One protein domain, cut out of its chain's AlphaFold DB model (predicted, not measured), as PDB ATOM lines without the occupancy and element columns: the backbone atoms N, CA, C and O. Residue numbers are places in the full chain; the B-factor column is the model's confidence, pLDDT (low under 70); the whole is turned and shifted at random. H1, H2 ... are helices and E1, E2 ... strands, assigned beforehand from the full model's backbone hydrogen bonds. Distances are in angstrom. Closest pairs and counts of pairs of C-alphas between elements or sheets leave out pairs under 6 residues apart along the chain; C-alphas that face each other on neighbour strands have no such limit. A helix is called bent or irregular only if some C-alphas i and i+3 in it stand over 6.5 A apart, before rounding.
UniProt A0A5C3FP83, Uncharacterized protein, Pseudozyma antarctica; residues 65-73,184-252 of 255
ATOM      1  N   PHE A  65     184.556 238.722 222.684       95.94
ATOM      2  CA  PHE A  65     183.948 237.448 223.071       95.94
ATOM      3  C   PHE A  65     185.008 236.348 223.064       95.94
ATOM      4  O   PHE A  65     185.821 236.287 222.141       95.94
ATOM      5  N   TRP A  66     184.963 235.456 224.049       96.88
ATOM      6  CA  TRP A  66     185.787 234.248 224.106       96.88
ATOM      7  C   TRP A  66     185.020 233.091 224.754       96.88
ATOM      8  O   TRP A  66     183.866 233.237 225.162       96.88
ATOM      9  N   TRP A  67     185.659 231.927 224.822       96.62
ATOM     10  CA  TRP A  67     185.192 230.779 225.594       96.62
ATOM     11  C   TRP A  67     186.166 230.509 226.737       96.62
ATOM     12  O   TRP A  67     187.368 230.696 226.572       96.62
ATOM     13  N   GLU A  68     185.658 230.069 227.884       95.50
ATOM     14  CA  GLU A  68     186.458 229.864 229.091       95.50
ATOM     15  C   GLU A  68     185.925 228.691 229.922       95.50
ATOM     16  O   GLU A  68     184.713 228.503 230.027       95.50
ATOM     17  N   ILE A  69     186.809 227.893 230.525       94.56
ATOM     18  CA  ILE A  69     186.408 226.769 231.383       94.56
ATOM     19  C   ILE A  69     185.999 227.320 232.755       94.56
ATOM     20  O   ILE A  69     186.837 227.801 233.513       94.56
ATOM     21  N   VAL A  70     184.705 227.246 233.077       93.19
ATOM     22  CA  VAL A  70     184.136 227.766 234.337       93.19
ATOM     23  C   VAL A  70     183.920 226.690 235.402       93.19
ATOM     24  O   VAL A  70     183.711 227.026 236.568       93.19
ATOM     25  N   HIS A  71     183.982 225.410 235.024       91.81
ATOM     26  CA  HIS A  71     184.024 224.260 235.933       91.81
ATOM     27  C   HIS A  71     184.713 223.072 235.242       91.81
ATOM     28  O   HIS A  71     184.600 222.935 234.023       91.81
ATOM     29  N   GLY A  72     185.432 222.228 235.990       87.81
ATOM     30  CA  GLY A  72     186.238 221.143 235.423       87.81
ATOM     31  C   GLY A  72     187.601 221.586 234.869       87.81
ATOM     32  O   GLY A  72     188.179 220.879 234.048       87.81
ATOM     33  N   ALA A  73     188.129 222.742 235.280       87.56
ATOM     34  CA  ALA A  73     189.448 223.221 234.843       87.56
ATOM     35  C   ALA A  73     190.595 222.366 235.420       87.56
ATOM     36  O   ALA A  73     191.617 222.157 234.770       87.56
ATOM     37  N   VAL A 184     180.006 210.142 228.250       85.81
ATOM     38  CA  VAL A 184     179.931 211.606 228.157       85.81
ATOM     39  C   VAL A 184     178.986 212.010 227.031       85.81
ATOM     40  O   VAL A 184     179.056 211.501 225.917       85.81
ATOM     41  N   ARG A 185     178.117 212.967 227.338       87.62
ATOM     42  CA  ARG A 185     177.229 213.672 226.423       87.62
ATOM     43  C   ARG A 185     177.616 215.142 226.432       87.62
ATOM     44  O   ARG A 185     177.889 215.707 227.493       87.62
ATOM     45  N   VAL A 186     177.592 215.758 225.258       89.69
ATOM     46  CA  VAL A 186     177.766 217.203 225.115       89.69
ATOM     47  C   VAL A 186     176.388 217.852 225.042       89.69
ATOM     48  O   VAL A 186     175.545 217.449 224.238       89.69
ATOM     49  N   PHE A 187     176.154 218.864 225.869       90.56
ATOM     50  CA  PHE A 187     174.969 219.711 225.810       90.56
ATOM     51  C   PHE A 187     175.376 221.155 225.542       90.56
ATOM     52  O   PHE A 187     176.151 221.737 226.297       90.56
ATOM     53  N   GLU A 188     174.818 221.745 224.493       92.38
ATOM     54  CA  GLU A 188     174.847 223.188 224.293       92.38
ATOM     55  C   GLU A 188     173.664 223.797 225.055       92.38
ATOM     56  O   GLU A 188     172.527 223.328 224.933       92.38
ATOM     57  N   VAL A 189     173.923 224.818 225.870       92.31
ATOM     58  CA  VAL A 189     172.894 225.557 226.610       92.31
ATOM     59  C   VAL A 189     172.935 227.005 226.149       92.31
ATOM     60  O   VAL A 189     174.014 227.585 226.116       92.31
ATOM     61  N   ARG A 190     171.796 227.588 225.768       93.31
ATOM     62  CA  ARG A 190     171.743 228.944 225.190       93.31
ATOM     63  C   ARG A 190     170.755 229.853 225.904       93.31
ATOM     64  O   ARG A 190     169.670 229.413 226.288       93.31
ATOM     65  N   GLY A 191     171.097 231.135 225.999       90.69
ATOM     66  CA  GLY A 191     170.206 232.163 226.543       90.69
ATOM     67  C   GLY A 191     169.801 231.928 228.001       90.69
ATOM     68  O   GLY A 191     168.631 232.095 228.340       90.69
ATOM     69  N   LEU A 192     170.742 231.500 228.848       91.88
ATOM     70  CA  LEU A 192     170.612 231.686 230.297       91.88
ATOM     71  C   LEU A 192     170.812 233.167 230.663       91.88
ATOM     72  O   LEU A 192     171.330 233.948 229.867       91.88
ATOM     73  N   GLU A 193     170.438 233.544 231.883       93.50
ATOM     74  CA  GLU A 193     170.657 234.896 232.404       93.50
ATOM     75  C   GLU A 193     172.154 235.263 232.438       93.50
ATOM     76  O   GLU A 193     172.990 234.517 232.965       93.50
ATOM     77  N   ALA A 194     172.483 236.426 231.870       94.56
ATOM     78  CA  ALA A 194     173.835 236.966 231.842       94.56
ATOM     79  C   ALA A 194     174.218 237.568 233.202       94.56
ATOM     80  O   ALA A 194     173.429 238.268 233.834       94.56
ATOM     81  N   LYS A 195     175.443 237.302 233.663       95.44
ATOM     82  CA  LYS A 195     175.928 237.703 234.998       95.44
ATOM     83  C   LYS A 195     177.451 237.753 235.056       95.44
ATOM     84  O   LYS A 195     178.121 237.247 234.160       95.44
ATOM     85  N   ARG A 196     178.020 238.333 236.117       95.94
ATOM     86  CA  ARG A 196     179.479 238.353 236.339       95.94
ATOM     87  C   ARG A 196     180.060 236.939 236.277       95.94
ATOM     88  O   ARG A 196     179.465 235.999 236.809       95.94
ATOM     89  N   LEU A 197     181.228 236.796 235.654       95.00
ATOM     90  CA  LEU A 197     181.854 235.494 235.421       95.00
ATOM     91  C   LEU A 197     182.068 234.687 236.713       95.00
ATOM     92  O   LEU A 197     181.798 233.488 236.735       95.00
ATOM     93  N   ASP A 198     182.457 235.331 237.814       93.81
ATOM     94  CA  ASP A 198     182.636 234.647 239.102       93.81
ATOM     95  C   ASP A 198     181.326 234.131 239.709       93.81
ATOM     96  O   ASP A 198     181.313 233.077 240.341       93.81
ATOM     97  N   ASP A 199     180.201 234.802 239.465       93.12
ATOM     98  CA  ASP A 199     178.881 234.352 239.921       93.12
ATOM     99  C   ASP A 199     178.290 233.272 238.992       93.12
ATOM    100  O   ASP A 199     177.422 232.486 239.392       93.12
ATOM    101  N   ALA A 200     178.804 233.155 237.760       91.31
ATOM    102  CA  ALA A 200     178.645 231.958 236.939       91.31
ATOM    103  C   ALA A 200     179.486 230.792 237.493       91.31
ATOM    104  O   ALA A 200     178.903 229.755 237.823       91.31
ATOM    105  N   ARG A 201     180.801 230.977 237.702       92.12
ATOM    106  CA  ARG A 201     181.719 229.971 238.284       92.12
ATOM    107  C   ARG A 201     181.180 229.394 239.604       92.12
ATOM    108  O   ARG A 201     180.998 228.182 239.697       92.12
ATOM    109  N   LYS A 202     180.817 230.242 240.580       90.62
ATOM    110  CA  LYS A 202     180.203 229.830 241.865       90.62
ATOM    111  C   LYS A 202     178.968 228.948 241.663       90.62
ATOM    112  O   LYS A 202     178.850 227.904 242.294       90.62
ATOM    113  N   SER A 203     178.060 229.332 240.759       86.75
ATOM    114  CA  SER A 203     176.852 228.534 240.498       86.75
ATOM    115  C   SER A 203     177.153 227.169 239.866       86.75
ATOM    116  O   SER A 203     176.451 226.200 240.156       86.75
ATOM    117  N   MET A 204     178.220 227.062 239.064       83.44
ATOM    118  CA  MET A 204     178.609 225.807 238.410       83.44
ATOM    119  C   MET A 204     179.297 224.809 239.349       83.44
ATOM    120  O   MET A 204     179.160 223.611 239.135       83.44
ATOM    121  N   GLN A 205     179.937 225.264 240.435       80.94
ATOM    122  CA  GLN A 205     180.556 224.387 241.450       80.94
ATOM    123  C   GLN A 205     179.567 223.418 242.133       80.94
ATOM    124  O   GLN A 205     179.984 222.431 242.743       80.94
ATOM    125  N   SER A 206     178.258 223.669 242.024       75.94
ATOM    126  CA  SER A 206     177.212 222.744 242.478       75.94
ATOM    127  C   SER A 206     177.112 221.462 241.624       75.94
ATOM    128  O   SER A 206     176.644 220.432 242.112       75.94
ATOM    129  N   TYR A 207     177.603 221.483 240.381       75.12
ATOM    130  CA  TYR A 207     177.433 220.428 239.379       75.12
ATOM    131  C   TYR A 207     178.700 219.581 239.188       75.12
ATOM    132  O   TYR A 207     179.200 219.441 238.077       75.12
ATOM    133  N   LYS A 208     179.176 218.954 240.277       70.50
ATOM    134  CA  LYS A 208     180.434 218.167 240.397       70.50
ATOM    135  C   LYS A 208     180.676 217.026 239.380       70.50
ATOM    136  O   LYS A 208     181.627 216.265 239.530       70.50
ATOM    137  N   TRP A 209     179.791 216.830 238.409       69.25
ATOM    138  CA  TRP A 209     179.811 215.762 237.406       69.25
ATOM    139  C   TRP A 209     179.999 216.283 235.969       69.25
ATOM    140  O   TRP A 209     179.891 215.489 235.030       69.25
ATOM    141  N   CYS A 210     180.255 217.584 235.766       79.00
ATOM    142  CA  CYS A 210     180.530 218.147 234.442       79.00
ATOM    143  C   CYS A 210     181.835 218.937 234.341       79.00
ATOM    144  O   CYS A 210     182.286 219.575 235.288       79.00
ATOM    145  N   LEU A 211     182.374 218.963 233.122       91.25
ATOM    146  CA  LEU A 211     183.209 220.062 232.650       91.25
ATOM    147  C   LEU A 211     182.285 221.054 231.934       91.25
ATOM    148  O   LEU A 211     181.458 220.655 231.108       91.25
ATOM    149  N   ALA A 212     182.396 222.342 232.255       92.88
ATOM    150  CA  ALA A 212     181.560 223.395 231.689       92.88
ATOM    151  C   ALA A 212     182.419 224.523 231.110       92.88
ATOM    152  O   ALA A 212     183.220 225.141 231.813       92.88
ATOM    153  N   VAL A 213     182.204 224.813 229.829       95.25
ATOM    154  CA  VAL A 213     182.819 225.926 229.108       95.25
ATOM    155  C   VAL A 213     181.758 226.996 228.880       95.25
ATOM    156  O   VAL A 213     180.692 226.714 228.340       95.25
ATOM    157  N   ALA A 214     182.032 228.227 229.294       96.12
ATOM    158  CA  ALA A 214     181.135 229.362 229.145       96.12
ATOM    159  C   ALA A 214     181.611 230.307 228.052       96.12
ATOM    160  O   ALA A 214     182.810 230.543 227.906       96.12
ATOM    161  N   ARG A 215     180.666 230.887 227.316       97.25
ATOM    162  CA  ARG A 215     180.938 232.010 226.427       97.25
ATOM    163  C   ARG A 215     180.927 233.291 227.249       97.25
ATOM    164  O   ARG A 215     179.908 233.658 227.845       97.25
ATOM    165  N   VAL A 216     182.063 233.963 227.271       97.50
ATOM    166  CA  VAL A 216     182.319 235.172 228.053       97.50
ATOM    167  C   VAL A 216     182.404 236.360 227.104       97.50
ATOM    168  O   VAL A 216     182.814 236.210 225.949       97.50
ATOM    169  N   TYR A 217     182.010 237.538 227.577       96.56
ATOM    170  CA  TYR A 217     182.297 238.796 226.906       96.56
ATOM    171  C   TYR A 217     182.784 239.870 227.873       96.56
ATOM    172  O   TYR A 217     182.513 239.828 229.072       96.56
ATOM    173  N   GLU A 218     183.472 240.865 227.330       96.25
ATOM    174  CA  GLU A 218     183.851 242.083 228.039       96.25
ATOM    175  C   GLU A 218     183.743 243.280 227.094       96.25
ATOM    176  O   GLU A 218     184.054 243.182 225.904       96.25
ATOM    177  N   ALA A 219     183.307 244.414 227.640       94.00
ATOM    178  CA  ALA A 219     183.288 245.710 226.974       94.00
ATOM    179  C   ALA A 219     184.218 246.660 227.754       94.00
ATOM    180  O   ALA A 219     183.751 247.323 228.682       94.00
ATOM    181  N   PRO A 220     185.529 246.727 227.437       88.50
ATOM    182  CA  PRO A 220     186.518 247.383 228.301       88.50
ATOM    183  C   PRO A 220     186.231 248.862 228.605       88.50
ATOM    184  O   PRO A 220     186.634 249.366 229.647       88.50
ATOM    185  N   SER A 221     185.488 249.548 227.731       88.44
ATOM    186  CA  SER A 221     185.052 250.939 227.912       88.44
ATOM    187  C   SER A 221     183.980 251.146 228.993       88.44
ATOM    188  O   SER A 221     183.703 252.291 229.334       88.44
ATOM    189  N   LEU A 222     183.356 250.082 229.511       87.50
ATOM    190  CA  LEU A 222     182.349 250.151 230.583       87.50
ATOM    191  C   LEU A 222     182.920 249.806 231.971       87.50
ATOM    192  O   LEU A 222     182.255 250.031 232.981       87.50
ATOM    193  N   GLY A 223     184.127 249.235 232.034       82.25
ATOM    194  CA  GLY A 223     184.637 248.593 233.245       82.25
ATOM    195  C   GLY A 223     183.800 247.371 233.657       82.25
ATOM    196  O   GLY A 223     183.109 246.760 232.846       82.25
ATOM    197  N   GLY A 224     183.884 246.978 234.931       86.94
ATOM    198  CA  GLY A 224     183.092 245.875 235.502       86.94
ATOM    199  C   GLY A 224     183.608 244.454 235.221       86.94
ATOM    200  O   GLY A 224     183.277 243.549 235.987       86.94
ATOM    201  N   GLY A 225     184.461 244.271 234.210       93.19
ATOM    202  CA  GLY A 225     185.149 243.008 233.923       93.19
ATOM    203  C   GLY A 225     184.321 241.996 233.113       93.19
ATOM    204  O   GLY A 225     183.308 242.356 232.507       93.19
ATOM    205  N   PRO A 226     184.739 240.716 233.082       96.38
ATOM    206  CA  PRO A 226     184.127 239.694 232.237       96.38
ATOM    207  C   PRO A 226     182.732 239.254 232.704       96.38
ATOM    208  O   PRO A 226     182.495 238.917 233.872       96.38
ATOM    209  N   ILE A 227     181.813 239.177 231.744       97.31
ATOM    210  CA  ILE A 227     180.412 238.792 231.913       97.31
ATOM    211  C   ILE A 227     180.145 237.479 231.165       97.31
ATOM    212  O   ILE A 227     180.501 237.306 229.999       97.31
ATOM    213  N   PHE A 228     179.485 236.537 231.833       97.00
ATOM    214  CA  PHE A 228     178.917 235.347 231.211       97.00
ATOM    215  C   PHE A 228     177.744 235.741 230.303       97.00
ATOM    216  O   PHE A 228     176.791 236.362 230.764       97.00
ATOM    217  N   SER A 229     177.803 235.361 229.024       96.38
ATOM    218  CA  SER A 229     176.841 235.793 227.991       96.38
ATOM    219  C   SER A 229     175.491 235.063 227.977       96.38
ATOM    220  O   SER A 229     174.591 235.496 227.263       96.38
ATOM    221  N   GLY A 230     175.351 233.955 228.712       94.31
ATOM    222  CA  GLY A 230     174.176 233.079 228.654       94.31
ATOM    223  C   GLY A 230     174.373 231.776 227.864       94.31
ATOM    224  O   GLY A 230     173.564 230.862 228.029       94.31
ATOM    225  N   ASP A 231     175.443 231.652 227.064       95.38
ATOM    226  CA  ASP A 231     175.766 230.435 226.295       95.38
ATOM    227  C   ASP A 231     176.826 229.553 226.997       95.38
ATOM    228  O   ASP A 231     177.898 230.028 227.383       95.38
ATOM    229  N   LEU A 232     176.558 228.248 227.112       93.38
ATOM    230  CA  LEU A 232     177.449 227.226 227.681       93.38
ATOM    231  C   LEU A 232     177.597 226.020 226.746       93.38
ATOM    232  O   LEU A 232     176.669 225.646 226.029       93.38
ATOM    233  N   LEU A 233     178.724 225.328 226.882       93.44
ATOM    234  CA  LEU A 233     178.919 223.958 226.432       93.44
ATOM    235  C   LEU A 233     179.264 223.082 227.644       93.44
ATOM    236  O   LEU A 233     180.204 223.377 228.382       93.44
ATOM    237  N   VAL A 234     178.486 222.026 227.878       92.00
ATOM    238  CA  VAL A 234     178.553 221.201 229.092       92.00
ATOM    239  C   VAL A 234     178.797 219.742 228.723       92.00
ATOM    240  O   VAL A 234     177.985 219.125 228.036       92.00
ATOM    241  N   PHE A 235     179.901 219.187 229.215       91.69
ATOM    242  CA  PHE A 235     180.327 217.804 229.021       91.69
ATOM    243  C   PHE A 235     180.004 217.023 230.294       91.69
ATOM    244  O   PHE A 235     180.475 217.380 231.373       91.69
ATOM    245  N   THR A 236     179.155 216.001 230.204       88.94
ATOM    246  CA  THR A 236     178.567 215.356 231.389       88.94
ATOM    247  C   THR A 236     178.092 213.940 231.100       88.94
ATOM    248  O   THR A 236     177.657 213.633 229.993       88.94
ATOM    249  N   THR A 237     178.136 213.070 232.104       84.56
ATOM    250  CA  THR A 237     177.580 211.709 232.037       84.56
ATOM    251  C   THR A 237     176.059 211.676 232.283       84.56
ATOM    252  O   THR A 237     175.400 210.666 232.032       84.56
ATOM    253  N   TYR A 238     175.473 212.791 232.740       81.88
ATOM    254  CA  TYR A 238     174.057 212.938 233.097       81.88
ATOM    255  C   TYR A 238     173.239 213.665 232.017       81.88
ATOM    256  O   TYR A 238     173.762 214.376 231.163       81.88
ATOM    257  N   HIS A 239     171.914 213.488 232.037       78.88
ATOM    258  CA  HIS A 239     171.028 213.998 230.987       78.88
ATOM    259  C   HIS A 239     170.369 215.346 231.345       78.88
ATOM    260  O   HIS A 239     169.380 215.408 232.081       78.88
ATOM    261  N   MET A 240     170.871 216.435 230.755       77.31
ATOM    262  CA  MET A 240     170.687 217.791 231.293       77.31
ATOM    263  C   MET A 240     169.349 218.494 231.039       77.31
ATOM    264  O   MET A 240     169.076 219.516 231.671       77.31
ATOM    265  N   LYS A 241     168.458 217.937 230.208       75.81
ATOM    266  CA  LYS A 241     167.140 218.552 229.937       75.81
ATOM    267  C   LYS A 241     166.272 218.767 231.188       75.81
ATOM    268  O   LYS A 241     165.388 219.614 231.150       75.81
ATOM    269  N   LYS A 242     166.509 218.042 232.292       76.94
ATOM    270  CA  LYS A 242     165.798 218.270 233.567       76.94
ATOM    271  C   LYS A 242     166.231 219.546 234.304       76.94
ATOM    272  O   LYS A 242     165.446 220.042 235.100       76.94
ATOM    273  N   LEU A 243     167.441 220.056 234.057       78.88
ATOM    274  CA  LEU A 243     167.993 221.221 234.761       78.88
ATOM    275  C   LEU A 243     167.732 222.531 234.007       78.88
ATOM    276  O   LEU A 243     167.289 223.506 234.598       78.88
ATOM    277  N   TRP A 244     167.982 222.541 232.693       82.56
ATOM    278  CA  TRP A 244     167.888 223.749 231.854       82.56
ATOM    279  C   TRP A 244     166.735 223.710 230.832       82.56
ATOM    280  O   TRP A 244     166.580 224.623 230.020       82.56
ATOM    281  N   GLY A 245     165.897 222.667 230.859       84.44
ATOM    282  CA  GLY A 245     164.639 222.610 230.110       84.44
ATOM    283  C   GLY A 245     164.793 222.881 228.610       84.44
ATOM    284  O   GLY A 245     165.512 222.174 227.903       84.44
ATOM    285  N   ARG A 246     164.094 223.918 228.126       84.25
ATOM    286  CA  ARG A 246     164.065 224.334 226.710       84.25
ATOM    287  C   ARG A 246     165.368 224.968 226.214       84.25
ATOM    288  O   ARG A 246     165.554 225.056 225.007       84.25
ATOM    289  N   HIS A 247     166.264 225.373 227.114       84.69
ATOM    290  CA  HIS A 247     167.546 225.990 226.767       84.69
ATOM    291  C   HIS A 247     168.622 224.961 226.395       84.69
ATOM    292  O   HIS A 247     169.707 225.354 225.984       84.69
ATOM    293  N   CYS A 248     168.351 223.660 226.572       88.56
ATOM    294  CA  CYS A 248     169.345 222.589 226.574       88.56
ATOM    295  C   CYS A 248     169.229 221.652 225.360       88.56
ATOM    296  O   CYS A 248     168.284 220.865 225.236       88.56
ATOM    297  N   PHE A 249     170.245 221.684 224.502       87.38
ATOM    298  CA  PHE A 249     170.316 220.941 223.248       87.38
ATOM    299  C   PHE A 249     171.425 219.888 223.338       87.38
ATOM    300  O   PHE A 249     172.583 220.215 223.575       87.38
ATOM    301  N   CYS A 250     171.083 218.606 223.173       84.94
ATOM    302  CA  CYS A 250     172.090 217.542 223.110       84.94
ATOM    303  C   CYS A 250     172.798 217.622 221.755       84.94
ATOM    304  O   CYS A 250     172.123 217.582 220.725       84.94
ATOM    305  N   VAL A 251     174.125 217.715 221.752       82.44
ATOM    306  CA  VAL A 251     174.921 217.812 220.524       82.44
ATOM    307  C   VAL A 251     175.475 216.422 220.179       82.44
ATOM    308  O   VAL A 251     176.062 215.783 221.056       82.44
ATOM    309  N   PRO A 252     175.285 215.906 218.947       74.81
ATOM    310  CA  PRO A 252     175.725 214.562 218.571       74.81
ATOM    311  C   PRO A 252     177.232 214.541 218.263       74.81
ATOM    312  O   PRO A 252     177.639 214.475 217.109       74.81
TER     313      PRO A 252
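AT A GLANCE: This is residues 65 to 73 and 184 to 252 of the 255 residues of an uncharacterized protein of Pseudozyma antarctica (UniProt A0A5C3FP83). One strongly twisted, antiparallel sheet of five strands forms a wall with two short helices on the same face, H1 on the part made by E1, E3 and E4 and H2 beside the strands near E2 and E5, and the link of the E3-E4 hairpin reaches out at one end. The printed part has 78 residues, in the order E1 E2 H1 E3 E4 H2 E5; the class is mixed, helices and strands. The sheet's order is E1 - E3 - E4 - E2 - E5. The whole is compact, with a radius of gyration of the C-alphas of 12.5 A, yet elongated in outline, 39 by 22 by 18 A.

IN THESE COORDINATES: Find C-alpha 65 at (183.948, 237.448, 223.071), where E1, residues 65 to 71, begins. E3 is residues 210 to 218, 25.0 A long; E4, residues 227 to 236, is 23.5 A and bends by 73 degrees at residue 230. E2 is residues 185 to 189, and E5, residues 248 to 251, ends at (174.921, 217.812, 220.524). H1 is residues 197 to 204; H2, residues 241 to 247, is irregular, with C-alphas 243 and 246 9.5 A apart.

HOW THE PARTS SIT: Look first at the hairpin E3 and E4, with N 213 and O 233 at 2.9 A. Edge strand E1 pairs with E3, N 68 and O 214 at 2.9 A. E2 pairs with E4, N 187 and O 234 at 2.8 A, and with edge strand E5, N 249 and O 188 at 2.8 A. H1 and H2 are on the same face of the sheet. The closest C-alphas of H1 and E4 are Leu 197 and Ile 227, 5.0 A; of H2 and E2, Val 189 and His 247, 5.4 A. E2, H1, E3 and E4, H2, E5 are split strand-helix-strand units, two strands running the same way with another strand between them, each with a right-handed crossover. In H1 every O i to N i+4 pair is within hydrogen-bond range; in H2 1 of 3 is, and 1 of 4 O i to N i+3 pairs.

THE WHOLE: The C-alphas farthest apart, Ser 221 and Thr 237, are 40.1 A apart. Residues 74 to 183 are not printed; C-alphas 73 and 184 are 16.4 A apart across the cut. Of the links printed whole, none is long. Mean pLDDT of the printed part is 89.0; residue 209 is under 70.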